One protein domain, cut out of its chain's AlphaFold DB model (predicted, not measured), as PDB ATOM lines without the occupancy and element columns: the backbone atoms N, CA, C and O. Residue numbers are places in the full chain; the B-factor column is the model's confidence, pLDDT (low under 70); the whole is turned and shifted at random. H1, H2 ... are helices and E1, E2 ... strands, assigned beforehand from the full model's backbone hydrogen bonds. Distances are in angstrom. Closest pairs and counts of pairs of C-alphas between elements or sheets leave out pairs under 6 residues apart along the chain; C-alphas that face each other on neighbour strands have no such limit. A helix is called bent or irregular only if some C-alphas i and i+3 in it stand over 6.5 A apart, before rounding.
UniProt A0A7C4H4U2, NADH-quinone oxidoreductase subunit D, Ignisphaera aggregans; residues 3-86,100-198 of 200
ATOM      1  N   SER A   3      -9.367 -36.792 -43.097       88.25
ATOM      2  CA  SER A   3      -9.175 -37.525 -41.836       88.25
ATOM      3  C   SER A   3     -10.109 -38.737 -41.714       88.25
ATOM      4  O   SER A   3      -9.633 -39.828 -41.411       88.25
ATOM      5  N   SER A   4     -11.395 -38.620 -42.068       89.12
ATOM      6  CA  SER A   4     -12.333 -39.754 -41.986       89.12
ATOM      7  C   SER A   4     -12.037 -40.895 -42.968       89.12
ATOM      8  O   SER A   4     -12.635 -41.955 -42.849       89.12
ATOM      9  N   ARG A   5     -11.180 -40.681 -43.976       91.94
ATOM     10  CA  ARG A   5     -10.767 -41.714 -44.943       91.94
ATOM     11  C   ARG A   5      -9.450 -42.391 -44.582       91.94
ATOM     12  O   ARG A   5      -9.134 -43.401 -45.195       91.94
ATOM     13  N   LEU A   6      -8.683 -41.819 -43.656       94.12
ATOM     14  CA  LEU A   6      -7.325 -42.264 -43.326       94.12
ATOM     15  C   LEU A   6      -7.192 -42.756 -41.878       94.12
ATOM     16  O   LEU A   6      -6.362 -43.624 -41.610       94.12
ATOM     17  N   THR A   7      -7.996 -42.201 -40.969       95.19
ATOM     18  CA  THR A   7      -7.954 -42.516 -39.534       95.19
ATOM     19  C   THR A   7      -8.561 -43.894 -39.284       95.19
ATOM     20  O   THR A   7      -9.605 -44.203 -39.852       95.19
ATOM     21  N   GLU A   8      -7.916 -44.718 -38.456       94.06
ATOM     22  CA  GLU A   8      -8.291 -46.125 -38.196       94.06
ATOM     23  C   GLU A   8      -8.312 -47.042 -39.445       94.06
ATOM     24  O   GLU A   8      -8.783 -48.178 -39.378       94.06
ATOM     25  N   VAL A   9      -7.773 -46.601 -40.588       94.94
ATOM     26  CA  VAL A   9      -7.705 -47.401 -41.824       94.94
ATOM     27  C   VAL A   9      -6.326 -48.037 -41.980       94.94
ATOM     28  O   VAL A   9      -5.313 -47.333 -42.025       94.94
ATOM     29  N   GLY A  10      -6.271 -49.368 -42.106       93.31
ATOM     30  CA  GLY A  10      -5.017 -50.123 -42.190       93.31
ATOM     31  C   GLY A  10      -4.154 -49.924 -40.951       93.31
ATOM     32  O   GLY A  10      -2.968 -49.609 -41.078       93.31
ATOM     33  N   LYS A  11      -4.779 -49.990 -39.773       95.56
ATOM     34  CA  LYS A  11      -4.130 -49.766 -38.484       95.56
ATOM     35  C   LYS A  11      -3.268 -50.965 -38.109       95.56
ATOM     36  O   LYS A  11      -3.722 -52.101 -38.189       95.56
ATOM     37  N   LEU A  12      -2.034 -50.696 -37.701       95.94
ATOM     38  CA  LEU A  12      -1.039 -51.705 -37.361       95.94
ATOM     39  C   LEU A  12      -0.577 -51.533 -35.918       95.94
ATOM     40  O   LEU A  12      -0.270 -50.425 -35.477       95.94
ATOM     41  N   LYS A  13      -0.471 -52.641 -35.190       95.88
ATOM     42  CA  LYS A  13       0.221 -52.678 -33.900       95.88
ATOM     43  C   LYS A  13       1.722 -52.793 -34.130       95.88
ATOM     44  O   LYS A  13       2.167 -53.495 -35.038       95.88
ATOM     45  N   SER A  14       2.521 -52.219 -33.235       95.94
ATOM     46  CA  SER A  14       3.987 -52.315 -33.294       95.94
ATOM     47  C   SER A  14       4.478 -53.771 -33.371       95.94
ATOM     48  O   SER A  14       5.398 -54.079 -34.122       95.94
ATOM     49  N   SER A  15       3.820 -54.702 -32.668       96.50
ATOM     50  CA  SER A  15       4.144 -56.135 -32.734       96.50
ATOM     51  C   SER A  15       3.910 -56.739 -34.120       96.50
ATOM     52  O   SER A  15       4.692 -57.568 -34.569       96.50
ATOM     53  N   GLU A  16       2.846 -56.332 -34.815       96.00
ATOM     54  CA  GLU A  16       2.529 -56.825 -36.159       96.00
ATOM     55  C   GLU A  16       3.547 -56.311 -37.175       96.00
ATOM     56  O   GLU A  16       3.984 -57.072 -38.035       96.00
ATOM     57  N   VAL A  17       3.975 -55.053 -37.036       96.12
ATOM     58  CA  VAL A  17       5.041 -54.463 -37.857       96.12
ATOM     59  C   VAL A  17       6.343 -55.247 -37.702       96.12
ATOM     60  O   VAL A  17       6.935 -55.636 -38.710       96.12
ATOM     61  N   LEU A  18       6.769 -55.516 -36.463       95.25
ATOM     62  CA  LEU A  18       8.008 -56.248 -36.185       95.25
ATOM     63  C   LEU A  18       7.937 -57.694 -36.686       95.25
ATOM     64  O   LEU A  18       8.823 -58.135 -37.418       95.25
ATOM     65  N   ASN A  19       6.852 -58.407 -36.371       96.31
ATOM     66  CA  ASN A  19       6.668 -59.805 -36.771       96.31
ATOM     67  C   ASN A  19       6.632 -59.983 -38.297       96.31
ATOM     68  O   ASN A  19       7.034 -61.027 -38.801       96.31
ATOM     69  N   ASN A  20       6.181 -58.962 -39.034       95.44
ATOM     70  CA  ASN A  20       6.106 -58.981 -40.495       95.44
ATOM     71  C   ASN A  20       7.256 -58.218 -41.175       95.44
ATOM     72  O   ASN A  20       7.252 -58.063 -42.396       95.44
ATOM     73  N   SER A  21       8.267 -57.768 -40.421       95.00
ATOM     74  CA  SER A  21       9.441 -57.061 -40.958       95.00
ATOM     75  C   SER A  21       9.087 -55.847 -41.834       95.00
ATOM     76  O   SER A  21       9.715 -55.629 -42.872       95.00
ATOM     77  N   LEU A  22       8.060 -55.082 -41.450       96.25
ATOM     78  CA  LEU A  22       7.686 -53.845 -42.143       96.25
ATOM     79  C   LEU A  22       8.673 -52.724 -41.781       96.25
ATOM     80  O   LEU A  22       9.196 -52.688 -40.669       96.25
ATOM     81  N   LEU A  23       8.938 -51.818 -42.721       96.25
ATOM     82  CA  LEU A  23      10.074 -50.889 -42.663       96.25
ATOM     83  C   LEU A  23       9.655 -49.428 -42.857       96.25
ATOM     84  O   LEU A  23       8.569 -49.128 -43.363       96.25
ATOM     85  N   GLY A  24      10.576 -48.517 -42.532       96.19
ATOM     86  CA  GLY A  24      10.488 -47.109 -42.911       96.19
ATOM     87  C   GLY A  24       9.294 -46.388 -42.281       96.19
ATOM     88  O   GLY A  24       9.006 -46.603 -41.099       96.19
ATOM     89  N   PRO A  25       8.537 -45.590 -43.059       97.19
ATOM     90  CA  PRO A  25       7.378 -44.862 -42.545       97.19
ATOM     91  C   PRO A  25       6.287 -45.744 -41.922       97.19
ATOM     92  O   PRO A  25       5.523 -45.268 -41.089       97.19
ATOM     93  N   ILE A  26       6.191 -47.027 -42.295       96.94
ATOM     94  CA  ILE A  26       5.223 -47.962 -41.691       96.94
ATOM     95  C   ILE A  26       5.618 -48.275 -40.247       96.94
ATOM     96  O   ILE A  26       4.786 -48.236 -39.339       96.94
ATOM     97  N   LEU A  27       6.904 -48.556 -40.054       97.25
ATOM     98  CA  LEU A  27       7.498 -48.850 -38.763       97.25
ATOM     99  C   LEU A  27       7.441 -47.615 -37.854       97.25
ATOM    100  O   LEU A  27       6.933 -47.696 -36.734       97.25
ATOM    101  N   ARG A  28       7.852 -46.456 -38.382       97.94
ATOM    102  CA  ARG A  28       7.821 -45.171 -37.671       97.94
ATOM    103  C   ARG A  28       6.410 -44.659 -37.405       97.94
ATOM    104  O   ARG A  28       6.190 -44.018 -36.387       97.94
ATOM    105  N   GLY A  29       5.447 -44.977 -38.270       97.31
ATOM    106  CA  GLY A  29       4.028 -44.669 -38.068       97.31
ATOM    107  C   GLY A  29       3.358 -45.508 -36.977       97.31
ATOM    108  O   GLY A  29       2.256 -45.175 -36.549       97.31
ATOM    109  N   SER A  30       4.018 -46.581 -36.533       97.25
ATOM    110  CA  SER A  30       3.516 -47.539 -35.538       97.25
ATOM    111  C   SER A  30       4.329 -47.511 -34.236       97.25
ATOM    112  O   SER A  30       4.382 -48.498 -33.503       97.25
ATOM    113  N   GLY A  31       4.993 -46.391 -33.954       96.56
ATOM    114  CA  GLY A  31       5.655 -46.094 -32.683       96.56
ATOM    115  C   GLY A  31       7.081 -46.621 -32.548       96.56
ATOM    116  O   GLY A  31       7.671 -46.490 -31.479       96.56
ATOM    117  N   ILE A  32       7.652 -47.221 -33.592       97.00
ATOM    118  CA  ILE A  32       8.984 -47.824 -33.514       97.00
ATOM    119  C   ILE A  32      10.011 -46.824 -34.046       97.00
ATOM    120  O   ILE A  32       9.918 -46.335 -35.170       97.00
ATOM    121  N   LYS A  33      11.017 -46.518 -33.228       96.19
ATOM    122  CA  LYS A  33      12.102 -45.595 -33.572       96.19
ATOM    123  C   LYS A  33      13.263 -46.367 -34.210       96.19
ATOM    124  O   LYS A  33      14.180 -46.771 -33.505       96.19
ATOM    125  N   SER A  34      13.203 -46.584 -35.524       95.25
ATOM    126  CA  SER A  34      14.294 -47.177 -36.316       95.25
ATOM    127  C   SER A  34      14.437 -46.453 -37.655       95.25
ATOM    128  O   SER A  34      13.445 -46.113 -38.313       95.25
ATOM    129  N   ASP A  35      15.685 -46.163 -38.008       97.00
ATOM    130  CA  ASP A  35      16.095 -45.508 -39.247       97.00
ATOM    131  C   ASP A  35      17.582 -45.789 -39.476       97.00
ATOM    132  O   ASP A  35      18.405 -45.545 -38.585       97.00
ATOM    133  N   VAL A  36      17.935 -46.282 -40.666       96.81
ATOM    134  CA  VAL A  36      19.324 -46.650 -40.974       96.81
ATOM    135  C   VAL A  36      20.260 -45.446 -40.840       96.81
ATOM    136  O   VAL A  36      21.386 -45.619 -40.396       96.81
ATOM    137  N   ARG A  37      19.803 -44.217 -41.120       96.75
ATOM    138  CA  ARG A  37      20.634 -43.002 -41.022       96.75
ATOM    139  C   ARG A  37      21.068 -42.685 -39.587       96.75
ATOM    140  O   ARG A  37      22.076 -42.009 -39.401       96.75
ATOM    141  N   LEU A  38      20.316 -43.141 -38.577       94.75
ATOM    142  CA  LEU A  38      20.700 -43.012 -37.164       94.75
ATOM    143  C   LEU A  38      21.583 -44.168 -36.695       94.75
ATOM    144  O   LEU A  38      22.503 -43.953 -35.906       94.75
ATOM    145  N   GLU A  39      21.250 -45.384 -37.127       94.50
ATOM    146  CA  GLU A  39      21.881 -46.628 -36.672       94.50
ATOM    147  C   GLU A  39      23.246 -46.859 -37.328       94.50
ATOM    148  O   GLU A  39      24.217 -47.192 -36.653       94.50
ATOM    149  N   ASP A  40      23.309 -46.665 -38.641       92.38
ATOM    150  CA  ASP A  40      24.457 -46.904 -39.506       92.38
ATOM    151  C   ASP A  40      24.739 -45.598 -40.252       92.38
ATOM    152  O   ASP A  40      24.315 -45.414 -41.387       92.38
ATOM    153  N   LYS A  41      25.337 -44.631 -39.545       92.56
ATOM    154  CA  LYS A  41      25.535 -43.225 -39.952       92.56
ATOM    155  C   LYS A  41      26.433 -43.079 -41.194       92.56
ATOM    156  O   LYS A  41      27.553 -42.584 -41.099       92.56
ATOM    157  N   TYR A  42      25.957 -43.528 -42.348       94.00
ATOM    158  CA  TYR A  42      26.670 -43.463 -43.615       94.00
ATOM    159  C   TYR A  42      26.752 -42.021 -44.141       94.00
ATOM    160  O   TYR A  42      25.983 -41.142 -43.740       94.00
ATOM    161  N   ASP A  43      27.692 -41.782 -45.056       93.06
ATOM    162  CA  ASP A  43      27.991 -40.463 -45.623       93.06
ATOM    163  C   ASP A  43      28.159 -39.384 -44.531       93.06
ATOM    164  O   ASP A  43      29.013 -39.521 -43.661       93.06
ATOM    165  N   ALA A  44      27.350 -38.318 -44.569       94.31
ATOM    166  CA  ALA A  44      27.390 -37.197 -43.625       94.31
ATOM    167  C   ALA A  44      26.228 -37.208 -42.611       94.31
ATOM    168  O   ALA A  44      26.056 -36.253 -41.855       94.31
ATOM    169  N   TYR A  45      25.407 -38.269 -42.562       95.88
ATOM    170  CA  TYR A  45      24.246 -38.324 -41.654       95.88
ATOM    171  C   TYR A  45      24.634 -38.320 -40.168       95.88
ATOM    172  O   TYR A  45      23.790 -38.028 -39.320       95.88
ATOM    173  N   GLY A  46      25.897 -38.624 -39.850       95.38
ATOM    174  CA  GLY A  46      26.445 -38.518 -38.499       95.38
ATOM    175  C   GLY A  46      26.779 -37.096 -38.043       95.38
ATOM    176  O   GLY A  46      26.840 -36.878 -36.833       95.38
ATOM    177  N   ASP A  47      26.943 -36.158 -38.981       94.44
ATOM    178  CA  ASP A  47      27.404 -34.785 -38.724       94.44
ATOM    179  C   ASP A  47      26.278 -33.742 -38.823       94.44
ATOM    180  O   ASP A  47      26.437 -32.593 -38.405       94.44
ATOM    181  N   ILE A  48      25.131 -34.128 -39.384       96.31
ATOM    182  CA  ILE A  48      23.964 -33.257 -39.539       96.31
ATOM    183  C   ILE A  48      23.067 -33.412 -38.299       96.31
ATOM    184  O   ILE A  48      22.729 -34.541 -37.937       96.31
ATOM    185  N   PRO A  49      22.644 -32.321 -37.638       95.44
ATOM    186  CA  PRO A  49      21.646 -32.389 -36.583       95.44
ATOM    187  C   PRO A  49      20.263 -32.601 -37.203       95.44
ATOM    188  O   PRO A  49      19.801 -31.781 -37.992       95.44
ATOM    189  N   TRP A  50      19.599 -33.698 -36.846       96.06
ATOM    190  CA  TRP A  50      18.238 -33.982 -37.293       96.06
ATOM    191  C   TRP A  50      17.489 -34.875 -36.301       96.06
ATOM    192  O   TRP A  50      18.083 -35.507 -35.418       96.06
ATOM    193  N   SER A  51      16.168 -34.926 -36.447       95.44
ATOM    194  CA  SER A  51      15.265 -35.699 -35.601       95.44
ATOM    195  C   SER A  51      14.435 -36.708 -36.398       95.44
ATOM    196  O   SER A  51      13.937 -36.440 -37.487       95.44
ATOM    197  N   ILE A  52      14.279 -37.915 -35.858       96.56
ATOM    198  CA  ILE A  52      13.452 -38.953 -36.481       96.56
ATOM    199  C   ILE A  52      11.970 -38.706 -36.187       96.56
ATOM    200  O   ILE A  52      11.557 -38.659 -35.027       96.56
ATOM    201  N   ALA A  53      11.165 -38.617 -37.244       97.25
ATOM    202  CA  ALA A  53       9.716 -38.528 -37.139       97.25
ATOM    203  C   ALA A  53       9.118 -39.878 -36.722       97.25
ATOM    204  O   ALA A  53       9.329 -40.894 -37.381       97.25
ATOM    205  N   VAL A  54       8.350 -39.897 -35.633       97.81
ATOM    206  CA  VAL A  54       7.667 -41.098 -35.132       97.81
ATOM    207  C   VAL A  54       6.241 -40.726 -34.738       97.81
ATOM    208  O   VAL A  54       5.992 -39.675 -34.149       97.81
ATOM    209  N   ARG A  55       5.302 -41.608 -35.067       97.31
ATOM    210  CA  ARG A  55       3.874 -41.528 -34.739       97.31
ATOM    211  C   ARG A  55       3.449 -42.877 -34.157       97.31
ATOM    212  O   ARG A  55       4.109 -43.874 -34.422       97.31
ATOM    213  N   SER A  56       2.410 -42.938 -33.333       96.81
ATOM    214  CA  SER A  56       2.025 -44.160 -32.592       96.81
ATOM    215  C   SER A  56       0.651 -44.708 -32.966       96.81
ATOM    216  O   SER A  56       0.254 -45.769 -32.492       96.81
ATOM    217  N   GLU A  57      -0.088 -43.987 -33.799       96.69
ATOM    218  CA  GLU A  57      -1.470 -44.278 -34.161       96.69
ATOM    219  C   GLU A  57      -1.571 -45.501 -35.088       96.69
ATOM    220  O   GLU A  57      -2.573 -46.215 -35.049       96.69
ATOM    221  N   GLY A  58      -0.529 -45.788 -35.881       95.50
ATOM    222  CA  GLY A  58      -0.399 -47.016 -36.674       95.50
ATOM    223  C   GLY A  58      -1.289 -47.095 -37.915       95.50
ATOM    224  O   GLY A  58      -1.220 -48.080 -38.650       95.50
ATOM    225  N   ASP A  59      -2.124 -46.091 -38.172       96.62
ATOM    226  CA  ASP A  59      -3.051 -46.044 -39.302       96.62
ATOM    227  C   ASP A  59      -2.450 -45.371 -40.550       96.62
ATOM    228  O   ASP A  59      -1.283 -44.963 -40.601       96.62
ATOM    229  N   SER A  60      -3.247 -45.306 -41.616       96.38
ATOM    230  CA  SER A  60      -2.828 -44.697 -42.881       96.38
ATOM    231  C   SER A  60      -2.542 -43.201 -42.739       96.38
ATOM    232  O   SER A  60      -1.677 -42.687 -43.451       96.38
ATOM    233  N   LEU A  61      -3.221 -42.513 -41.814       96.75
ATOM    234  CA  LEU A  61      -2.963 -41.107 -41.518       96.75
ATOM    235  C   LEU A  61      -1.596 -40.931 -40.850       96.75
ATOM    236  O   LEU A  61      -0.812 -40.104 -41.305       96.75
ATOM    237  N   ALA A  62      -1.270 -41.747 -39.847       97.25
ATOM    238  CA  ALA A  62       0.018 -41.739 -39.158       97.25
ATOM    239  C   ALA A  62       1.180 -41.897 -40.143       97.25
ATOM    240  O   ALA A  62       2.135 -41.124 -40.128       97.25
ATOM    241  N   ARG A  63       1.062 -42.854 -41.073       96.88
ATOM    242  CA  ARG A  63       2.061 -43.093 -42.126       96.88
ATOM    243  C   ARG A  63       2.209 -41.917 -43.092       96.88
ATOM    244  O   ARG A  63       3.301 -41.692 -43.614       96.88
ATOM    245  N   MET A  64       1.124 -41.205 -43.383       95.62
ATOM    246  CA  MET A  64       1.165 -39.994 -44.206       95.62
ATOM    247  C   MET A  64       1.844 -38.848 -43.449       95.62
ATOM    248  O   MET A  64       2.704 -38.178 -44.015       95.62
ATOM    249  N   LEU A  65       1.497 -38.654 -42.175       96.81
ATOM    250  CA  LEU A  65       2.071 -37.607 -41.332       96.81
ATOM    251  C   LEU A  65       3.564 -37.825 -41.089       96.81
ATOM    252  O   LEU A  65       4.314 -36.874 -41.242       96.81
ATOM    253  N   VAL A  66       4.021 -39.062 -40.853       97.94
ATOM    254  CA  VAL A  66       5.463 -39.370 -40.777       97.94
ATOM    255  C   VAL A  66       6.198 -38.878 -42.020       97.94
ATOM    256  O   VAL A  66       7.231 -38.235 -41.896       97.94
ATOM    257  N   ARG A  67       5.660 -39.118 -43.222       96.88
ATOM    258  CA  ARG A  67       6.293 -38.647 -44.467       96.88
ATOM    259  C   ARG A  67       6.283 -37.129 -44.590       96.88
ATOM    260  O   ARG A  67       7.214 -36.556 -45.142       96.88
ATOM    261  N   TRP A  68       5.220 -36.486 -44.115       96.88
ATOM    262  CA  TRP A  68       5.134 -35.031 -44.088       96.88
ATOM    263  C   TRP A  68       6.187 -34.433 -43.150       96.88
ATOM    264  O   TRP A  68       6.921 -33.530 -43.543       96.88
ATOM    265  N   ASP A  69       6.308 -34.989 -41.947       97.88
ATOM    266  CA  ASP A  69       7.308 -34.593 -40.961       97.88
ATOM    267  C   ASP A  69       8.730 -34.846 -41.490       97.88
ATOM    268  O   ASP A  69       9.580 -33.964 -41.418       97.88
ATOM    269  N   GLU A  70       8.981 -36.001 -42.116       97.94
ATOM    270  CA  GLU A  70      10.259 -36.320 -42.770       97.94
ATOM    271  C   GLU A  70      10.590 -35.358 -43.916       97.94
ATOM    272  O   GLU A  70      11.763 -35.054 -44.135       97.94
ATOM    273  N   ALA A  71       9.592 -34.879 -44.662       97.62
ATOM    274  CA  ALA A  71       9.808 -33.901 -45.722       97.62
ATOM    275  C   ALA A  71      10.247 -32.549 -45.144       97.62
ATOM    276  O   ALA A  71      11.169 -31.938 -45.679       97.62
ATOM    277  N   ILE A  72       9.632 -32.111 -44.042       97.94
ATOM    278  CA  ILE A  72      10.041 -30.895 -43.325       97.94
ATOM    279  C   ILE A  72      11.454 -31.066 -42.766       97.94
ATOM    280  O   ILE A  72      12.310 -30.225 -43.020       97.94
ATOM    281  N   GLU A  73      11.732 -32.180 -42.090       97.56
ATOM    282  CA  GLU A  73      13.060 -32.470 -41.546       97.56
ATOM    283  C   GLU A  73      14.123 -32.495 -42.656       97.56
ATOM    284  O   GLU A  73      15.188 -31.901 -42.522       97.56
ATOM    285  N   SER A  74      13.811 -33.092 -43.810       97.44
ATOM    286  CA  SER A  74      14.712 -33.105 -44.970       97.44
ATOM    287  C   SER A  74      15.018 -31.693 -45.482       97.44
ATOM    288  O   SER A  74      16.137 -31.432 -45.920       97.44
ATOM    289  N   LEU A  75      14.052 -30.768 -45.426       97.81
ATOM    290  CA  LEU A  75      14.282 -29.368 -45.787       97.81
ATOM    291  C   LEU A  75      15.223 -28.679 -44.794       97.81
ATOM    292  O   LEU A  75      16.109 -27.943 -45.231       97.81
ATOM    293  N   GLU A  76      15.074 -28.936 -43.494       97.75
ATOM    294  CA  GLU A  76      15.983 -28.398 -42.473       97.75
ATOM    295  C   GLU A  76      17.400 -28.962 -42.623       97.75
ATOM    296  O   GLU A  76      18.371 -28.206 -42.595       97.75
ATOM    297  N   MET A  77      17.533 -30.259 -42.908       97.31
ATOM    298  CA  MET A  77      18.827 -30.871 -43.222       97.31
ATOM    299  C   MET A  77      19.480 -30.220 -44.446       97.31
ATOM    300  O   MET A  77      20.663 -29.886 -44.409       97.31
ATOM    301  N   CYS A  78      18.721 -29.996 -45.524       97.19
ATOM    302  CA  CYS A  78      19.224 -29.303 -46.709       97.19
ATOM    303  C   CYS A  78      19.710 -27.884 -46.381       97.19
ATOM    304  O   CYS A  78      20.767 -27.485 -46.863       97.19
ATOM    305  N   ARG A  79      18.976 -27.130 -45.551       97.62
ATOM    306  CA  ARG A  79      19.404 -25.798 -45.092       97.62
ATOM    307  C   ARG A  79      20.708 -25.870 -44.307       97.62
ATOM    308  O   ARG A  79      21.646 -25.153 -44.643       97.62
ATOM    309  N   TYR A  80      20.798 -26.788 -43.348       97.56
ATOM    310  CA  TYR A  80      22.009 -26.987 -42.558       97.56
ATOM    311  C   TYR A  80      23.220 -27.308 -43.442       97.56
ATOM    312  O   TYR A  80      24.275 -26.696 -43.291       97.56
ATOM    313  N   VAL A  81      23.064 -28.222 -44.405       95.94
ATOM    314  CA  VAL A  81      24.137 -28.604 -45.338       95.94
ATOM    315  C   VAL A  81      24.595 -27.419 -46.192       95.94
ATOM    316  O   VAL A  81      25.792 -27.274 -46.422       95.94
ATOM    317  N   LEU A  82      23.676 -26.561 -46.644       95.62
ATOM    318  CA  LEU A  82      24.030 -25.364 -47.416       95.62
ATOM    319  C   LEU A  82      24.832 -24.348 -46.591       95.62
ATOM    320  O   LEU A  82      25.715 -23.689 -47.136       95.62
ATOM    321  N   GLU A  83      24.552 -24.235 -45.294       96.75
ATOM    322  CA  GLU A  83      25.264 -23.334 -44.378       96.75
ATOM    323  C   GLU A  83      26.628 -23.886 -43.931       96.75
ATOM    324  O   GLU A  83      27.548 -23.113 -43.666       96.75
ATOM    325  N   HIS A  84      26.779 -25.213 -43.884       95.75
ATOM    326  CA  HIS A  84      27.957 -25.902 -43.337       95.75
ATOM    327  C   HIS A  84      28.761 -26.656 -44.402       95.75
ATOM    328  O   HIS A  84      29.491 -27.599 -44.087       95.75
ATOM    329  N   LEU A  85      28.631 -26.266 -45.673       94.19
ATOM    330  CA  LEU A  85      29.282 -26.973 -46.767       94.19
ATOM    331  C   LEU A  85      30.817 -26.877 -46.633       94.19
ATOM    332  O   LEU A  85      31.368 -25.768 -46.652       94.19
ATOM    333  N   PRO A  86      31.534 -28.009 -46.522       91.94
ATOM    334  CA  PRO A  86      32.983 -27.983 -46.421       91.94
ATOM    335  C   PRO A  86      33.610 -27.535 -47.744       91.94
ATOM    336  O   PRO A  86      33.098 -27.796 -48.834       91.94
ATOM    337  N   THR A 100      39.437 -53.004 -60.284       88.62
ATOM    338  CA  THR A 100      39.138 -54.397 -59.992       88.62
ATOM    339  C   THR A 100      38.834 -54.528 -58.518       88.62
ATOM    340  O   THR A 100      39.603 -54.058 -57.678       88.62
ATOM    341  N   PHE A 101      37.737 -55.200 -58.212       89.06
ATOM    342  CA  PHE A 101      37.352 -55.514 -56.852       89.06
ATOM    343  C   PHE A 101      38.029 -56.815 -56.410       89.06
ATOM    344  O   PHE A 101      38.247 -57.702 -57.244       89.06
ATOM    345  N   PRO A 102      38.368 -56.953 -55.119       92.12
ATOM    346  CA  PRO A 102      38.828 -58.223 -54.574       92.12
ATOM    347  C   PRO A 102      37.714 -59.278 -54.631       92.12
ATOM    348  O   PRO A 102      36.532 -58.959 -54.805       92.12
ATOM    349  N   SER A 103      38.097 -60.547 -54.493       95.06
ATOM    350  CA  SER A 103      37.133 -61.624 -54.257       95.06
ATOM    351  C   SER A 103      36.573 -61.502 -52.839       95.06
ATOM    352  O   SER A 103      37.333 -61.264 -51.899       95.06
ATOM    353  N   GLY A 104      35.259 -61.630 -52.688       95.19
ATOM    354  CA  GLY A 104      34.579 -61.489 -51.406       95.19
ATOM    355  C   GLY A 104      33.132 -61.035 -51.541       95.19
ATOM    356  O   GLY A 104      32.606 -60.840 -52.638       95.19
ATOM    357  N   GLU A 105      32.492 -60.853 -50.393       95.81
ATOM    358  CA  GLU A 105      31.098 -60.436 -50.287       95.81
ATOM    359  C   GLU A 105      30.991 -59.225 -49.367       95.81
ATOM    360  O   GLU A 105      31.730 -59.101 -48.392       95.81
ATOM    361  N   SER A 106      30.072 -58.323 -49.684       94.62
ATOM    362  CA  SER A 106      29.757 -57.172 -48.849       94.62
ATOM    363  C   SER A 106      28.289 -56.806 -49.009       94.62
ATOM    364  O   SER A 106      27.651 -57.127 -50.018       94.62
ATOM    365  N   TYR A 107      27.738 -56.130 -48.010       95.38
ATOM    366  CA  TYR A 107      26.428 -55.518 -48.113       95.38
ATOM    367  C   TYR A 107      26.459 -54.100 -47.554       95.38
ATOM    368  O   TYR A 107      27.237 -53.794 -46.655       95.38
ATOM    369  N   ALA A 108      25.595 -53.250 -48.092       94.62
ATOM    370  CA  ALA A 108      25.360 -51.904 -47.600       94.62
ATOM    371  C   ALA A 108      23.861 -51.704 -47.374       94.62
ATOM    372  O   ALA A 108      23.033 -52.212 -48.143       94.62
ATOM    373  N   ARG A 109      23.529 -50.969 -46.314       95.56
ATOM    374  CA  ARG A 109      22.169 -50.558 -45.962       95.56
ATOM    375  C   ARG A 109      22.069 -49.050 -46.157       95.56
ATOM    376  O   ARG A 109      22.981 -48.324 -45.788       95.56
ATOM    377  N   VAL A 110      20.966 -48.588 -46.730       96.00
ATOM    378  CA  VAL A 110      20.625 -47.161 -46.812       96.00
ATOM    379  C   VAL A 110      19.148 -46.973 -46.485       96.00
ATOM    380  O   VAL A 110      18.334 -47.861 -46.760       96.00
ATOM    381  N   GLU A 111      18.780 -45.824 -45.926       96.69
ATOM    382  CA  GLU A 111      17.372 -45.494 -45.695       96.69
ATOM    383  C   GLU A 111      16.797 -44.868 -46.971       96.69
ATOM    384  O   GLU A 111      16.992 -43.686 -47.257       96.69
ATOM    385  N   ALA A 112      16.083 -45.658 -47.775       95.25
ATOM    386  CA  ALA A 112      15.277 -45.084 -48.846       95.25
ATOM    387  C   ALA A 112      14.010 -44.438 -48.244       95.25
ATOM    388  O   ALA A 112      13.573 -44.846 -47.169       95.25
ATOM    389  N   PRO A 113      13.299 -43.542 -48.960       94.50
ATOM    390  CA  PRO A 113      12.073 -42.902 -48.445       94.50
ATOM    391  C   PRO A 113      10.932 -43.866 -48.060       94.50
ATOM    392  O   PRO A 113       9.913 -43.463 -47.511       94.50
ATOM    393  N   ARG A 114      11.067 -45.155 -48.399       94.81
ATOM    394  CA  ARG A 114      10.095 -46.221 -48.119       94.81
ATOM    395  C   ARG A 114      10.577 -47.185 -47.030       94.81
ATOM    396  O   ARG A 114       9.857 -48.124 -46.703       94.81
ATOM    397  N   GLY A 115      11.779 -46.971 -46.499       95.38
ATOM    398  CA  GLY A 115      12.447 -47.808 -45.511       95.38
ATOM    399  C   GLY A 115      13.801 -48.333 -45.969       95.38
ATOM    400  O   GLY A 115      14.307 -47.987 -47.038       95.38
ATOM    401  N   GLU A 116      14.350 -49.227 -45.157       96.12
ATOM    402  CA  GLU A 116      15.652 -49.846 -45.372       96.12
ATOM    403  C   GLU A 116      15.773 -50.550 -46.734       96.12
ATOM    404  O   GLU A 116      15.028 -51.475 -47.084       96.12
ATOM    405  N   LEU A 117      16.794 -50.139 -47.480       94.94
ATOM    406  CA  LEU A 117      17.211 -50.693 -48.757       94.94
ATOM    407  C   LEU A 117      18.579 -51.349 -48.587       94.94
ATOM    408  O   LEU A 117      19.523 -50.713 -48.128       94.94
ATOM    409  N   ILE A 118      18.687 -52.615 -48.988       95.44
ATOM    410  CA  ILE A 118      19.931 -53.382 -48.856       95.44
ATOM    411  C   ILE A 118      20.451 -53.767 -50.234       95.44
ATOM    412  O   ILE A 118      19.732 -54.380 -51.033       95.44
ATOM    413  N   TYR A 119      21.720 -53.460 -50.478       94.62
ATOM    414  CA  TYR A 119      22.491 -53.983 -51.598       94.62
ATOM    415  C   TYR A 119      23.480 -55.001 -51.068       94.62
ATOM    416  O   TYR A 119      24.372 -54.655 -50.308       94.62
ATOM    417  N   TYR A 120      23.333 -56.248 -51.491       96.38
ATOM    418  CA  TYR A 120      24.326 -57.293 -51.289       96.38
ATOM    419  C   TYR A 120      25.080 -57.517 -52.596       96.38
ATOM    420  O   TYR A 120      24.463 -57.664 -53.659       96.38
ATOM    421  N   ILE A 121      26.404 -57.559 -52.518       95.19
ATOM    422  CA  ILE A 121      27.299 -57.727 -53.656       95.19
ATOM    423  C   ILE A 121      28.278 -58.856 -53.340       95.19
ATOM    424  O   ILE A 121      28.931 -58.845 -52.302       95.19
ATOM    425  N   ALA A 122      28.406 -59.800 -54.267       95.44
ATOM    426  CA  ALA A 122      29.463 -60.803 -54.267       95.44
ATOM    427  C   ALA A 122      30.363 -60.593 -55.489       95.44
ATOM    428  O   ALA A 122      29.876 -60.341 -56.598       95.44
ATOM    429  N   SER A 123      31.668 -60.719 -55.289       94.56
ATOM    430  CA  SER A 123      32.720 -60.577 -56.291       94.56
ATOM    431  C   SER A 123      33.612 -61.814 -56.250       94.56
ATOM    432  O   SER A 123      33.984 -62.273 -55.177       94.56
ATOM    433  N   ILE A 124      33.984 -62.335 -57.419       94.00
ATOM    434  CA  ILE A 124      34.997 -63.400 -57.559       94.00
ATOM    435  C   ILE A 124      36.372 -62.831 -57.940       94.00
ATOM    436  O   ILE A 124      37.269 -63.569 -58.342       94.00
ATOM    437  N   GLY A 125      36.531 -61.510 -57.836       90.69
ATOM    438  CA  GLY A 125      37.655 -60.775 -58.399       90.69
ATOM    439  C   GLY A 125      37.359 -60.247 -59.806       90.69
ATOM    440  O   GLY A 125      36.625 -60.861 -60.582       90.69
ATOM    441  N   GLY A 126      37.940 -59.094 -60.141       90.38
ATOM    442  CA  GLY A 126      37.831 -58.475 -61.467       90.38
ATOM    443  C   GLY A 126      36.988 -57.200 -61.484       90.38
ATOM    444  O   GLY A 126      36.716 -56.605 -60.445       90.38
ATOM    445  N   ALA A 127      36.617 -56.738 -62.679       89.50
ATOM    446  CA  ALA A 127      35.964 -55.435 -62.861       89.50
ATOM    447  C   ALA A 127      34.443 -55.455 -62.630       89.50
ATOM    448  O   ALA A 127      33.845 -54.413 -62.379       89.50
ATOM    449  N   ASN A 128      33.811 -56.629 -62.720       89.25
ATOM    450  CA  ASN A 128      32.358 -56.772 -62.652       89.25
ATOM    451  C   ASN A 128      31.945 -57.573 -61.412       89.25
ATOM    452  O   ASN A 128      32.589 -58.580 -61.105       89.25
ATOM    453  N   PRO A 129      30.849 -57.192 -60.730       91.56
ATOM    454  CA  PRO A 129      30.318 -57.991 -59.636       91.56
ATOM    455  C   PRO A 129      29.812 -59.334 -60.168       91.56
ATOM    456  O   PRO A 129      29.138 -59.399 -61.199       91.56
ATOM    457  N   TYR A 130      30.093 -60.409 -59.434       92.69
ATOM    458  CA  TYR A 130      29.573 -61.739 -59.746       92.69
ATOM    459  C   TYR A 130      28.063 -61.809 -59.504       92.69
ATOM    460  O   TYR A 130      27.310 -62.368 -60.303       92.69
ATOM    461  N   ARG A 131      27.598 -61.213 -58.400       91.56
ATOM    462  CA  ARG A 131      26.181 -61.170 -58.042       91.56
ATOM    463  C   ARG A 131      25.846 -59.866 -57.344       91.56
ATOM    464  O   ARG A 131      26.544 -59.458 -56.428       91.56
ATOM    465  N   VAL A 132      24.716 -59.280 -57.724       91.75
ATOM    466  CA  VAL A 132      24.086 -58.182 -56.988       91.75
ATOM    467  C   VAL A 132      22.686 -58.625 -56.588       91.75
ATOM    468  O   VAL A 132      21.872 -59.008 -57.431       91.75
ATOM    469  N   LYS A 133      22.398 -58.602 -55.289       91.81
ATOM    470  CA  LYS A 133      21.072 -58.872 -54.739       91.81
ATOM    471  C   LYS A 133      20.573 -57.622 -54.034       91.81
ATOM    472  O   LYS A 133      21.125 -57.202 -53.030       91.81
ATOM    473  N   ILE A 134      19.478 -57.083 -54.552       91.44
ATOM    474  CA  ILE A 134      18.817 -55.911 -53.987       91.44
ATOM    475  C   ILE A 134      17.600 -56.377 -53.183       91.44
ATOM    476  O   ILE A 134      16.756 -57.137 -53.688       91.44
ATOM    477  N   ARG A 135      17.487 -55.922 -51.936       91.81
ATOM    478  CA  ARG A 135      16.273 -56.038 -51.121       91.81
ATOM    479  C   ARG A 135      15.663 -54.652 -50.997       91.81
ATOM    480  O   ARG A 135      16.150 -53.820 -50.243       91.81
ATOM    481  N   THR A 136      14.624 -54.420 -51.792       92.94
ATOM    482  CA  THR A 136      13.887 -53.159 -51.825       92.94
ATOM    483  C   THR A 136      12.841 -53.124 -50.710       92.94
ATOM    484  O   THR A 136      12.178 -54.143 -50.481       92.94
ATOM    485  N   PRO A 137      12.641 -51.972 -50.050       94.19
ATOM    486  CA  PRO A 137      11.678 -51.851 -48.957       94.19
ATOM    487  C   PRO A 137      10.240 -52.088 -49.428       94.19
ATOM    488  O   PRO A 137       9.495 -52.809 -48.774       94.19
ATOM    489  N   SER A 138       9.859 -51.576 -50.608       92.81
ATOM    490  CA  SER A 138       8.500 -51.739 -51.142       92.81
ATOM    491  C   SER A 138       8.107 -53.208 -51.318       92.81
ATOM    492  O   SER A 138       6.989 -53.576 -50.980       92.81
ATOM    493  N   ALA A 139       9.017 -54.069 -51.791       89.81
ATOM    494  CA  ALA A 139       8.706 -55.488 -51.951       89.81
ATOM    495  C   ALA A 139       8.449 -56.169 -50.598       89.81
ATOM    496  O   ALA A 139       7.508 -56.946 -50.484       89.81
ATOM    497  N   THR A 140       9.253 -55.867 -49.574       91.38
ATOM    498  CA  THR A 140       9.027 -56.392 -48.220       91.38
ATOM    499  C   THR A 140       7.721 -55.859 -47.638       91.38
ATOM    500  O   THR A 140       6.896 -56.653 -47.202       91.38
ATOM    501  N   ASN A 141       7.508 -54.544 -47.689       94.75
ATOM    502  CA  ASN A 141       6.332 -53.910 -47.108       94.75
ATOM    503  C   ASN A 141       5.037 -54.443 -47.729       94.75
ATOM    504  O   ASN A 141       4.164 -54.887 -46.998       94.75
ATOM    505  N   ILE A 142       4.931 -54.468 -49.060       92.25
ATOM    506  CA  ILE A 142       3.692 -54.847 -49.756       92.25
ATOM    507  C   ILE A 142       3.379 -56.340 -49.623       92.25
ATOM    508  O   ILE A 142       2.223 -56.705 -49.418       92.25
ATOM    509  N   ILE A 143       4.389 -57.211 -49.743       90.44
ATOM    510  CA  ILE A 143       4.179 -58.662 -49.636       90.44
ATOM    511  C   ILE A 143       3.794 -59.031 -48.202       90.44
ATOM    512  O   ILE A 143       2.867 -59.813 -47.993       90.44
ATOM    513  N   ASN A 144       4.467 -58.442 -47.213       93.06
ATOM    514  CA  ASN A 144       4.267 -58.814 -45.819       93.06
ATOM    515  C   ASN A 144       3.087 -58.084 -45.166       93.06
ATOM    516  O   ASN A 144       2.639 -58.500 -44.104       93.06
ATOM    517  N   SER A 145       2.533 -57.038 -45.784       92.50
ATOM    518  CA  SER A 145       1.358 -56.323 -45.271       92.50
ATOM    519  C   SER A 145       0.022 -56.941 -45.697       92.50
ATOM    520  O   SER A 145      -1.016 -56.315 -45.512       92.50
ATOM    521  N   GLY A 146      -0.009 -58.135 -46.299       91.88
ATOM    522  CA  GLY A 146      -1.258 -58.748 -46.784       91.88
ATOM    523  C   GLY A 146      -2.344 -58.883 -45.705       91.88
ATOM    524  O   GLY A 146      -3.529 -58.710 -45.984       91.88
ATOM    525  N   PHE A 147      -1.942 -59.104 -44.450       93.56
ATOM    526  CA  PHE A 147      -2.857 -59.196 -43.310       93.56
ATOM    527  C   PHE A 147      -3.569 -57.871 -42.995       93.56
ATOM    528  O   PHE A 147      -4.682 -57.894 -42.478       93.56
ATOM    529  N   SER A 148      -2.974 -56.720 -43.335       93.06
ATOM    530  CA  SER A 148      -3.523 -55.406 -42.977       93.06
ATOM    531  C   SER A 148      -4.790 -55.046 -43.745       93.06
ATOM    532  O   SER A 148      -5.435 -54.056 -43.428       93.06
ATOM    533  N   TYR A 149      -5.110 -55.787 -44.807       93.06
ATOM    534  CA  TYR A 149      -6.327 -55.589 -45.593       93.06
ATOM    535  C   TYR A 149      -7.532 -56.328 -44.998       93.06
ATOM    536  O   TYR A 149      -8.671 -56.050 -45.371       93.06
ATOM    537  N   ILE A 150      -7.300 -57.281 -44.091       92.31
ATOM    538  CA  ILE A 150      -8.357 -58.111 -43.517       92.31
ATOM    539  C   ILE A 150      -9.203 -57.258 -42.565       92.31
ATOM    540  O   ILE A 150      -8.674 -56.581 -41.691       92.31
ATOM    541  N   GLY A 151     -10.526 -57.306 -42.732       90.31
ATOM    542  CA  GLY A 151     -11.477 -56.558 -41.899       90.31
ATOM    543  C   GLY A 151     -11.819 -55.153 -42.405       90.31
ATOM    544  O   GLY A 151     -12.656 -54.491 -41.800       90.31
ATOM    545  N   HIS A 152     -11.233 -54.715 -43.523       92.62
ATOM    546  CA  HIS A 152     -11.528 -53.425 -44.149       92.62
ATOM    547  C   HIS A 152     -12.475 -53.540 -45.351       92.62
ATOM    548  O   HIS A 152     -12.662 -54.611 -45.931       92.62
ATOM    549  N   SER A 153     -13.075 -52.411 -45.742       93.44
ATOM    550  CA  SER A 153     -13.912 -52.335 -46.940       93.44
ATOM    551  C   SER A 153     -13.062 -52.358 -48.212       93.44
ATOM    552  O   SER A 153     -11.917 -51.909 -48.226       93.44
ATOM    553  N   ILE A 154     -13.650 -52.779 -49.337       94.12
ATOM    554  CA  ILE A 154     -13.016 -52.669 -50.664       94.12
ATOM    555  C   ILE A 154     -12.617 -51.211 -50.962       94.12
ATOM    556  O   ILE A 154     -11.592 -50.963 -51.593       94.12
ATOM    557  N   ALA A 155     -13.382 -50.240 -50.455       93.56
ATOM    558  CA  ALA A 155     -13.088 -48.814 -50.608       93.56
ATOM    559  C   ALA A 155     -11.823 -48.346 -49.857       93.56
ATOM    560  O   ALA A 155     -11.291 -47.276 -50.172       93.56
ATOM    561  N   ASP A 156     -11.342 -49.131 -48.889       94.38
ATOM    562  CA  ASP A 156     -10.155 -48.833 -48.083       94.38
ATOM    563  C   ASP A 156      -8.887 -49.454 -48.675       94.38
ATOM    564  O   ASP A 156      -7.784 -48.986 -48.403       94.38
ATOM    565  N   VAL A 157      -9.022 -50.465 -49.542       94.12
ATOM    566  CA  VAL A 157      -7.883 -51.143 -50.182       94.12
ATOM    567  C   VAL A 157      -6.930 -50.154 -50.868       94.12
ATOM    568  O   VAL A 157      -5.727 -50.239 -50.611       94.12
ATOM    569  N   PRO A 158      -7.399 -49.172 -51.671       94.06
ATOM    570  CA  PRO A 158      -6.500 -48.197 -52.282       94.06
ATOM    571  C   PRO A 158      -5.801 -47.312 -51.247       94.06
ATOM    572  O   PRO A 158      -4.640 -46.962 -51.433       94.06
ATOM    573  N   VAL A 159      -6.477 -46.970 -50.146       95.25
ATOM    574  CA  VAL A 159      -5.913 -46.134 -49.077       95.25
ATOM    575  C   VAL A 159      -4.769 -46.865 -48.382       95.25
ATOM    576  O   VAL A 159      -3.669 -46.324 -48.267       95.25
ATOM    577  N   ILE A 160      -5.009 -48.113 -47.978       95.25
ATOM    578  CA  ILE A 160      -4.013 -48.957 -47.315       95.25
ATOM    579  C   ILE A 160      -2.815 -49.164 -48.247       95.25
ATOM    580  O   ILE A 160      -1.682 -48.888 -47.854       95.25
ATOM    581  N   LEU A 161      -3.067 -49.549 -49.502       94.19
ATOM    582  CA  LEU A 161      -2.022 -49.800 -50.491       94.19
ATOM    583  C   LEU A 161      -1.157 -48.561 -50.742       94.19
ATOM    584  O   LEU A 161       0.066 -48.646 -50.678       94.19
ATOM    585  N   VAL A 162      -1.773 -47.404 -50.994       93.62
ATOM    586  CA  VAL A 162      -1.042 -46.158 -51.271       93.62
ATOM    587  C   VAL A 162      -0.294 -45.666 -50.030       93.62
ATOM    588  O   VAL A 162       0.807 -45.135 -50.158       93.62
ATOM    589  N   SER A 163      -0.805 -45.920 -48.820       94.69
ATOM    590  CA  SER A 163      -0.098 -45.577 -47.576       94.69
ATOM    591  C   SER A 163       1.240 -46.322 -47.404       94.69
ATOM    592  O   SER A 163       2.124 -45.857 -46.673       94.69
ATOM    593  N   TYR A 164       1.422 -47.451 -48.097       94.00
ATOM    594  CA  TYR A 164       2.674 -48.214 -48.144       94.00
ATOM    595  C   TYR A 164       3.636 -47.771 -49.255       94.00
ATOM    596  O   TYR A 164       4.775 -48.232 -49.273       94.00
ATOM    597  N   ASP A 165       3.218 -46.841 -50.120       92.44
ATOM    598  CA  ASP A 165       4.002 -46.272 -51.224       92.44
ATOM    599  C   ASP A 165       4.639 -47.345 -52.145       92.44
ATOM    600  O   ASP A 165       5.858 -47.578 -52.130       92.44
ATOM    601  N   PRO A 166       3.816 -48.072 -52.930       90.44
ATOM    602  CA  PRO A 166       4.294 -49.150 -53.781       90.44
ATOM    603  C   PRO A 166       5.072 -48.604 -54.983       90.44
ATOM    604  O   PRO A 166       4.512 -48.063 -55.933       90.44
ATOM    605  N   CYS A 167       6.380 -48.846 -55.003       89.44
ATOM    606  CA  CYS A 167       7.207 -48.652 -56.190       89.44
ATOM    607  C   CYS A 167       7.158 -49.915 -57.065       89.44
ATOM    608  O   CYS A 167       7.840 -50.900 -56.774       89.44
ATOM    609  N   ILE A 168       6.373 -49.891 -58.150       83.44
ATOM    610  CA  ILE A 168       6.227 -51.039 -59.070       83.44
ATOM    611  C   ILE A 168       7.591 -51.463 -59.628       83.44
ATOM    612  O   ILE A 168       7.949 -52.633 -59.529       83.44
ATOM    613  N   SER A 169       8.410 -50.513 -60.084       81.81
ATOM    614  CA  SER A 169       9.750 -50.790 -60.621       81.81
ATOM    615  C   SER A 169      10.680 -51.468 -59.606       81.81
ATOM    616  O   SER A 169      11.530 -52.276 -59.968       81.81
ATOM    617  N   CYS A 170      10.487 -51.203 -58.311       81.81
ATOM    618  CA  CYS A 170      11.244 -51.823 -57.226       81.81
ATOM    619  C   CYS A 170      10.798 -53.272 -56.940       81.81
ATOM    620  O   CYS A 170      11.509 -54.016 -56.253       81.81
ATOM    621  N   MET A 171       9.618 -53.654 -57.435       77.69
ATOM    622  CA  MET A 171       8.971 -54.955 -57.256       77.69
ATOM    623  C   MET A 171       8.970 -55.805 -58.533       77.69
ATOM    624  O   MET A 171       8.523 -56.950 -58.497       77.69
ATOM    625  N   GLU A 172       9.490 -55.291 -59.651       72.56
ATOM    626  CA  GLU A 172       9.521 -55.987 -60.938       72.56
ATOM    627  C   GLU A 172      10.433 -57.225 -60.898       72.56
ATOM    628  O   GLU A 172      11.629 -57.200 -61.187       72.56
ATOM    629  N   ARG A 173       9.835 -58.354 -60.519       69.69
ATOM    630  CA  ARG A 173      10.404 -59.701 -60.590       69.69
ATOM    631  C   ARG A 173       9.327 -60.603 -61.171       69.69
ATOM    632  O   ARG A 173       8.507 -61.144 -60.440       69.69
ATOM    633  N   ALA A 174       9.292 -60.724 -62.493       63.19
ATOM    634  CA  ALA A 174       8.273 -61.521 -63.159       63.19
ATOM    635  C   ALA A 174       8.658 -63.007 -63.183       63.19
ATOM    636  O   ALA A 174       9.747 -63.388 -63.627       63.19
ATOM    637  N   ILE A 175       7.731 -63.846 -62.728       69.19
ATOM    638  CA  ILE A 175       7.793 -65.299 -62.853       69.19
ATOM    639  C   ILE A 175       6.612 -65.702 -63.733       69.19
ATOM    640  O   ILE A 175       5.471 -65.356 -63.441       69.19
ATOM    641  N   ILE A 176       6.889 -66.389 -64.837       73.19
ATOM    642  CA  ILE A 176       5.863 -67.046 -65.641       73.19
ATOM    643  C   ILE A 176       5.629 -68.412 -65.012       73.19
ATOM    644  O   ILE A 176       6.554 -69.222 -64.961       73.19
ATOM    645  N   VAL A 177       4.407 -68.645 -64.544       80.75
ATOM    646  CA  VAL A 177       3.965 -69.944 -64.037       80.75
ATOM    647  C   VAL A 177       3.040 -70.554 -65.079       80.75
ATOM    648  O   VAL A 177       1.989 -69.994 -65.387       80.75
ATOM    649  N   ASP A 178       3.432 -71.689 -65.646       81.62
ATOM    650  CA  ASP A 178       2.537 -72.474 -66.489       81.62
ATOM    651  C   ASP A 178       1.641 -73.331 -65.589       81.62
ATOM    652  O   ASP A 178       2.093 -74.285 -64.957       81.62
ATOM    653  N   LEU A 179       0.353 -72.990 -65.534       87.25
ATOM    654  CA  LEU A 179      -0.628 -73.660 -64.679       87.25
ATOM    655  C   LEU A 179      -0.861 -75.132 -65.053       87.25
ATOM    656  O   LEU A 179      -1.286 -75.908 -64.199       87.25
ATOM    657  N   LYS A 180      -0.591 -75.532 -66.305       87.62
ATOM    658  CA  LYS A 180      -0.774 -76.919 -66.756       87.62
ATOM    659  C   LYS A 180       0.426 -77.780 -66.393       87.62
ATOM    660  O   LYS A 180       0.255 -78.874 -65.865       87.62
ATOM    661  N   SER A 181       1.632 -77.287 -66.669       86.31
ATOM    662  CA  SER A 181       2.870 -78.026 -66.391       86.31
ATOM    663  C   SER A 181       3.410 -77.814 -64.974       86.31
ATOM    664  O   SER A 181       4.340 -78.507 -64.574       86.31
ATOM    665  N   LYS A 182       2.843 -76.863 -64.213       85.06
ATOM    666  CA  LYS A 182       3.350 -76.375 -62.917       85.06
ATOM    667  C   LYS A 182       4.818 -75.931 -62.969       85.06
ATOM    668  O   LYS A 182       5.512 -75.963 -61.955       85.06
ATOM    669  N   SER A 183       5.306 -75.537 -64.145       85.19
ATOM    670  CA  SER A 183       6.679 -75.066 -64.312       85.19
ATOM    671  C   SER A 183       6.772 -73.559 -64.082       85.19
ATOM    672  O   SER A 183       5.895 -72.792 -64.486       85.19
ATOM    673  N   GLU A 184       7.853 -73.131 -63.429       83.25
ATOM    674  CA  GLU A 184       8.131 -71.724 -63.150       83.25
ATOM    675  C   GLU A 184       9.352 -71.249 -63.938       83.25
ATOM    676  O   GLU A 184      10.430 -71.844 -63.879       83.25
ATOM    677  N   LYS A 185       9.206 -70.133 -64.651       81.56
ATOM    678  CA  LYS A 185      10.291 -69.501 -65.401       81.56
ATOM    679  C   LYS A 185      10.426 -68.035 -65.022       81.56
ATOM    680  O   LYS A 185       9.528 -67.231 -65.259       81.56
ATOM    681  N   LYS A 186      11.589 -67.656 -64.494       77.56
ATOM    682  CA  LYS A 186      11.939 -66.247 -64.258       77.56
ATOM    683  C   LYS A 186      12.223 -65.562 -65.588       77.56
ATOM    684  O   LYS A 186      12.987 -66.084 -66.402       77.56
ATOM    685  N   VAL A 187      11.627 -64.397 -65.805       76.00
ATOM    686  CA  VAL A 187      11.768 -63.655 -67.060       76.00
ATOM    687  C   VAL A 187      12.082 -62.189 -66.810       76.00
ATOM    688  O   VAL A 187      11.679 -61.606 -65.808       76.00
ATOM    689  N   SER A 188      12.826 -61.583 -67.734       69.88
ATOM    690  CA  SER A 188      13.106 -60.149 -67.690       69.88
ATOM    691  C   SER A 188      11.944 -59.343 -68.274       69.88
ATOM    692  O   SER A 188      11.211 -59.827 -69.140       69.88
ATOM    693  N   LEU A 189      11.824 -58.069 -67.886       63.47
ATOM    694  CA  LEU A 189      10.871 -57.152 -68.521       63.47
ATOM    695  C   LEU A 189      11.102 -57.037 -70.034       63.47
ATOM    696  O   LEU A 189      10.150 -56.998 -70.804       63.47
ATOM    697  N   LYS A 190      12.369 -57.057 -70.477       70.12
ATOM    698  CA  LYS A 190      12.727 -57.056 -71.907       70.12
ATOM    699  C   LYS A 190      12.154 -58.267 -72.643       70.12
ATOM    700  O   LYS A 190      11.728 -58.136 -73.787       70.12
ATOM    701  N   TYR A 191      12.151 -59.438 -72.007       75.56
ATOM    702  CA  TYR A 191      11.542 -60.640 -72.571       75.56
ATOM    703  C   TYR A 191      10.019 -60.489 -72.696       75.56
ATOM    704  O   TYR A 191       9.472 -60.742 -73.767       75.56
ATOM    705  N   LEU A 192       9.347 -59.994 -71.652       69.25
ATOM    706  CA  LEU A 192       7.897 -59.757 -71.672       69.25
ATOM    707  C   LEU A 192       7.483 -58.701 -72.707       69.25
ATOM    708  O   LEU A 192       6.549 -58.919 -73.477       69.25
ATOM    709  N   ALA A 193       8.222 -57.593 -72.795       72.31
ATOM    710  CA  ALA A 193       7.979 -56.535 -73.774       72.31
ATOM    711  C   ALA A 193       8.130 -57.027 -75.225       72.31
ATOM    712  O   ALA A 193       7.437 -56.541 -76.118       72.31
ATOM    713  N   ARG A 194       9.009 -58.010 -75.475       76.06
ATOM    714  CA  ARG A 194       9.157 -58.643 -76.796       76.06
ATOM    715  C   ARG A 194       7.969 -59.531 -77.157       76.06
ATOM    716  O   ARG A 194       7.552 -59.501 -78.306       76.06
ATOM    717  N   ILE A 195       7.404 -60.272 -76.202       72.69
ATOM    718  CA  ILE A 195       6.247 -61.151 -76.455       72.69
ATOM    719  C   ILE A 195       5.016 -60.346 -76.889       72.69
ATOM    720  O   ILE A 195       4.301 -60.773 -77.792       72.69
ATOM    721  N   ASN A 196       4.795 -59.159 -76.312       55.38
ATOM    722  CA  ASN A 196       3.660 -58.309 -76.693       55.38
ATOM    723  C   ASN A 196       3.752 -57.758 -78.124       55.38
ATOM    724  O   ASN A 196       2.719 -57.510 -78.734       55.38
ATOM    725  N   LYS A 197       4.955 -57.616 -78.696       55.47
ATOM    726  CA  LYS A 197       5.124 -57.165 -80.089       55.47
ATOM    727  C   LYS A 197       4.827 -58.240 -81.138       55.47
ATOM    728  O   LYS A 197       4.725 -57.907 -82.306       55.47
ATOM    729  N   VAL A 198       4.715 -59.509 -80.743       50.50
ATOM    730  CA  VAL A 198       4.450 -60.633 -81.665       50.50
ATOM    731  C   VAL A 198       2.941 -60.894 -81.817       50.50
ATOM    732  O   VAL A 198       2.533 -61.713 -82.632       50.50
TER     733      VAL A 198
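Overview. This is residues 3 to 86 and 100 to 198 of the 200 residues of the protein "NADH-quinone oxidoreductase subunit D" of Ignisphaera aggregans (UniProt A0A7C4H4U2). A cluster of short helices gives off three arms: the long helix H5, a long, twisted ribbon of the three strands E1, E2 and E3, and the small hairpin of E4 and E5 followed by H10. A gap lies between H5 and the far end of the ribbon, the unnamed residues 40 to 59 fold back beside H5, and residues 193 to 198 stick out. The printed part has 183 residues, with ten named helices and five named strands in the order H1 H2 H3 H4 H5 E1 E2 E3 H6 H7 H8 H9 E4 E5 H10; the class is mixed, and both sheets, E1 - E2 - E3 and E4 - E5, are antiparallel. The whole is loose, with a radius of gyration of the C-alphas of 19.8 A and spans of 52 by 51 by 33 A.

Arrangement. E1, residues 101 to 112, E2, residues 115 to 126, and E3, residues 131 to 135, form a meander, each strand the antiparallel neighbour of the one before. In the hairpin of E1 and E2, N 106 and O 121 are within hydrogen-bond range at 2.9 A; in that of E2 and E3, N 133 and O 120 are at 2.8 A. E1 bends by 101 degrees at residue 104. H6, residues 137 to 144, is on this sheet, its closest C-alphas to E2 being those of Pro 137 and Gly 115, 5.4 A apart. H4, residues 36 to 39, only grazes the sheet with residues 36 to 38. H6 touches H9, residues 168 to 171, closest at the C-alphas of Ala 139 and Met 171, 5.3 A. H5, residues 60 to 83, touches H8, residues 154 to 163, with residues 60 to 64 alone, at a shallow tilt of 19 degrees, the same way; the closest C-alphas, of Ser 60 and Ser 163, are 5.5 A apart. H8 is only just irregular: C-alphas 155 and 158 are 6.8 A apart. H5 touches H3, residues 25 to 28, with residues 63 to 67 alone, closest at the C-alphas of Arg 63 and Pro 25, 5.6 A. H3 touches H2, residues 14 to 19, closest at the C-alphas of Leu 27 and Val 17, 6.2 A. H1, residues 3 to 6, and H7, residues 146 to 149, each only just touch H8, with 3 pairs of C-alphas within 8 A. In the hairpin of E4, residues 174 to 178, and E5, residues 183 to 187, N 176 and O 185 are 2.8 A apart. H10, residues 189 to 196, touches no helix. Every O i to N i+4 pair is within hydrogen-bond range in H2, H6 and H10, against 19 of 20 in H5 and 4 of 6 in H8; H1, H3, H4, H7 and H9 are too short for such a pair.

Along the chain. E1 is 25.7 A long, E2 31.8 A and E3 13.1 A, and E1 begins at C-alpha 101 (37.352, -55.514, -56.852). H5 is 35.3 A long, from C-alpha 60 (-2.828, -44.697, -42.881) to C-alpha 83, and H8 is 15.1 A. H10, 11.0 A long, ends at C-alpha 196 (3.660, -58.309, -76.693).

Size, cuts and confidence. The C-alphas of Glu 83 and Lys 180 are the two farthest apart, at 63.6 A. Residues 87 to 99 are not printed, and C-alphas 86 and 100 lie 30.3 A apart across this cut. The link from H4 to H5, 20 residues, is long. The mean pLDDT of the printed part is 91.3; residues 173 to 175, 188 to 189, 192 and 196 to 198 are under 70.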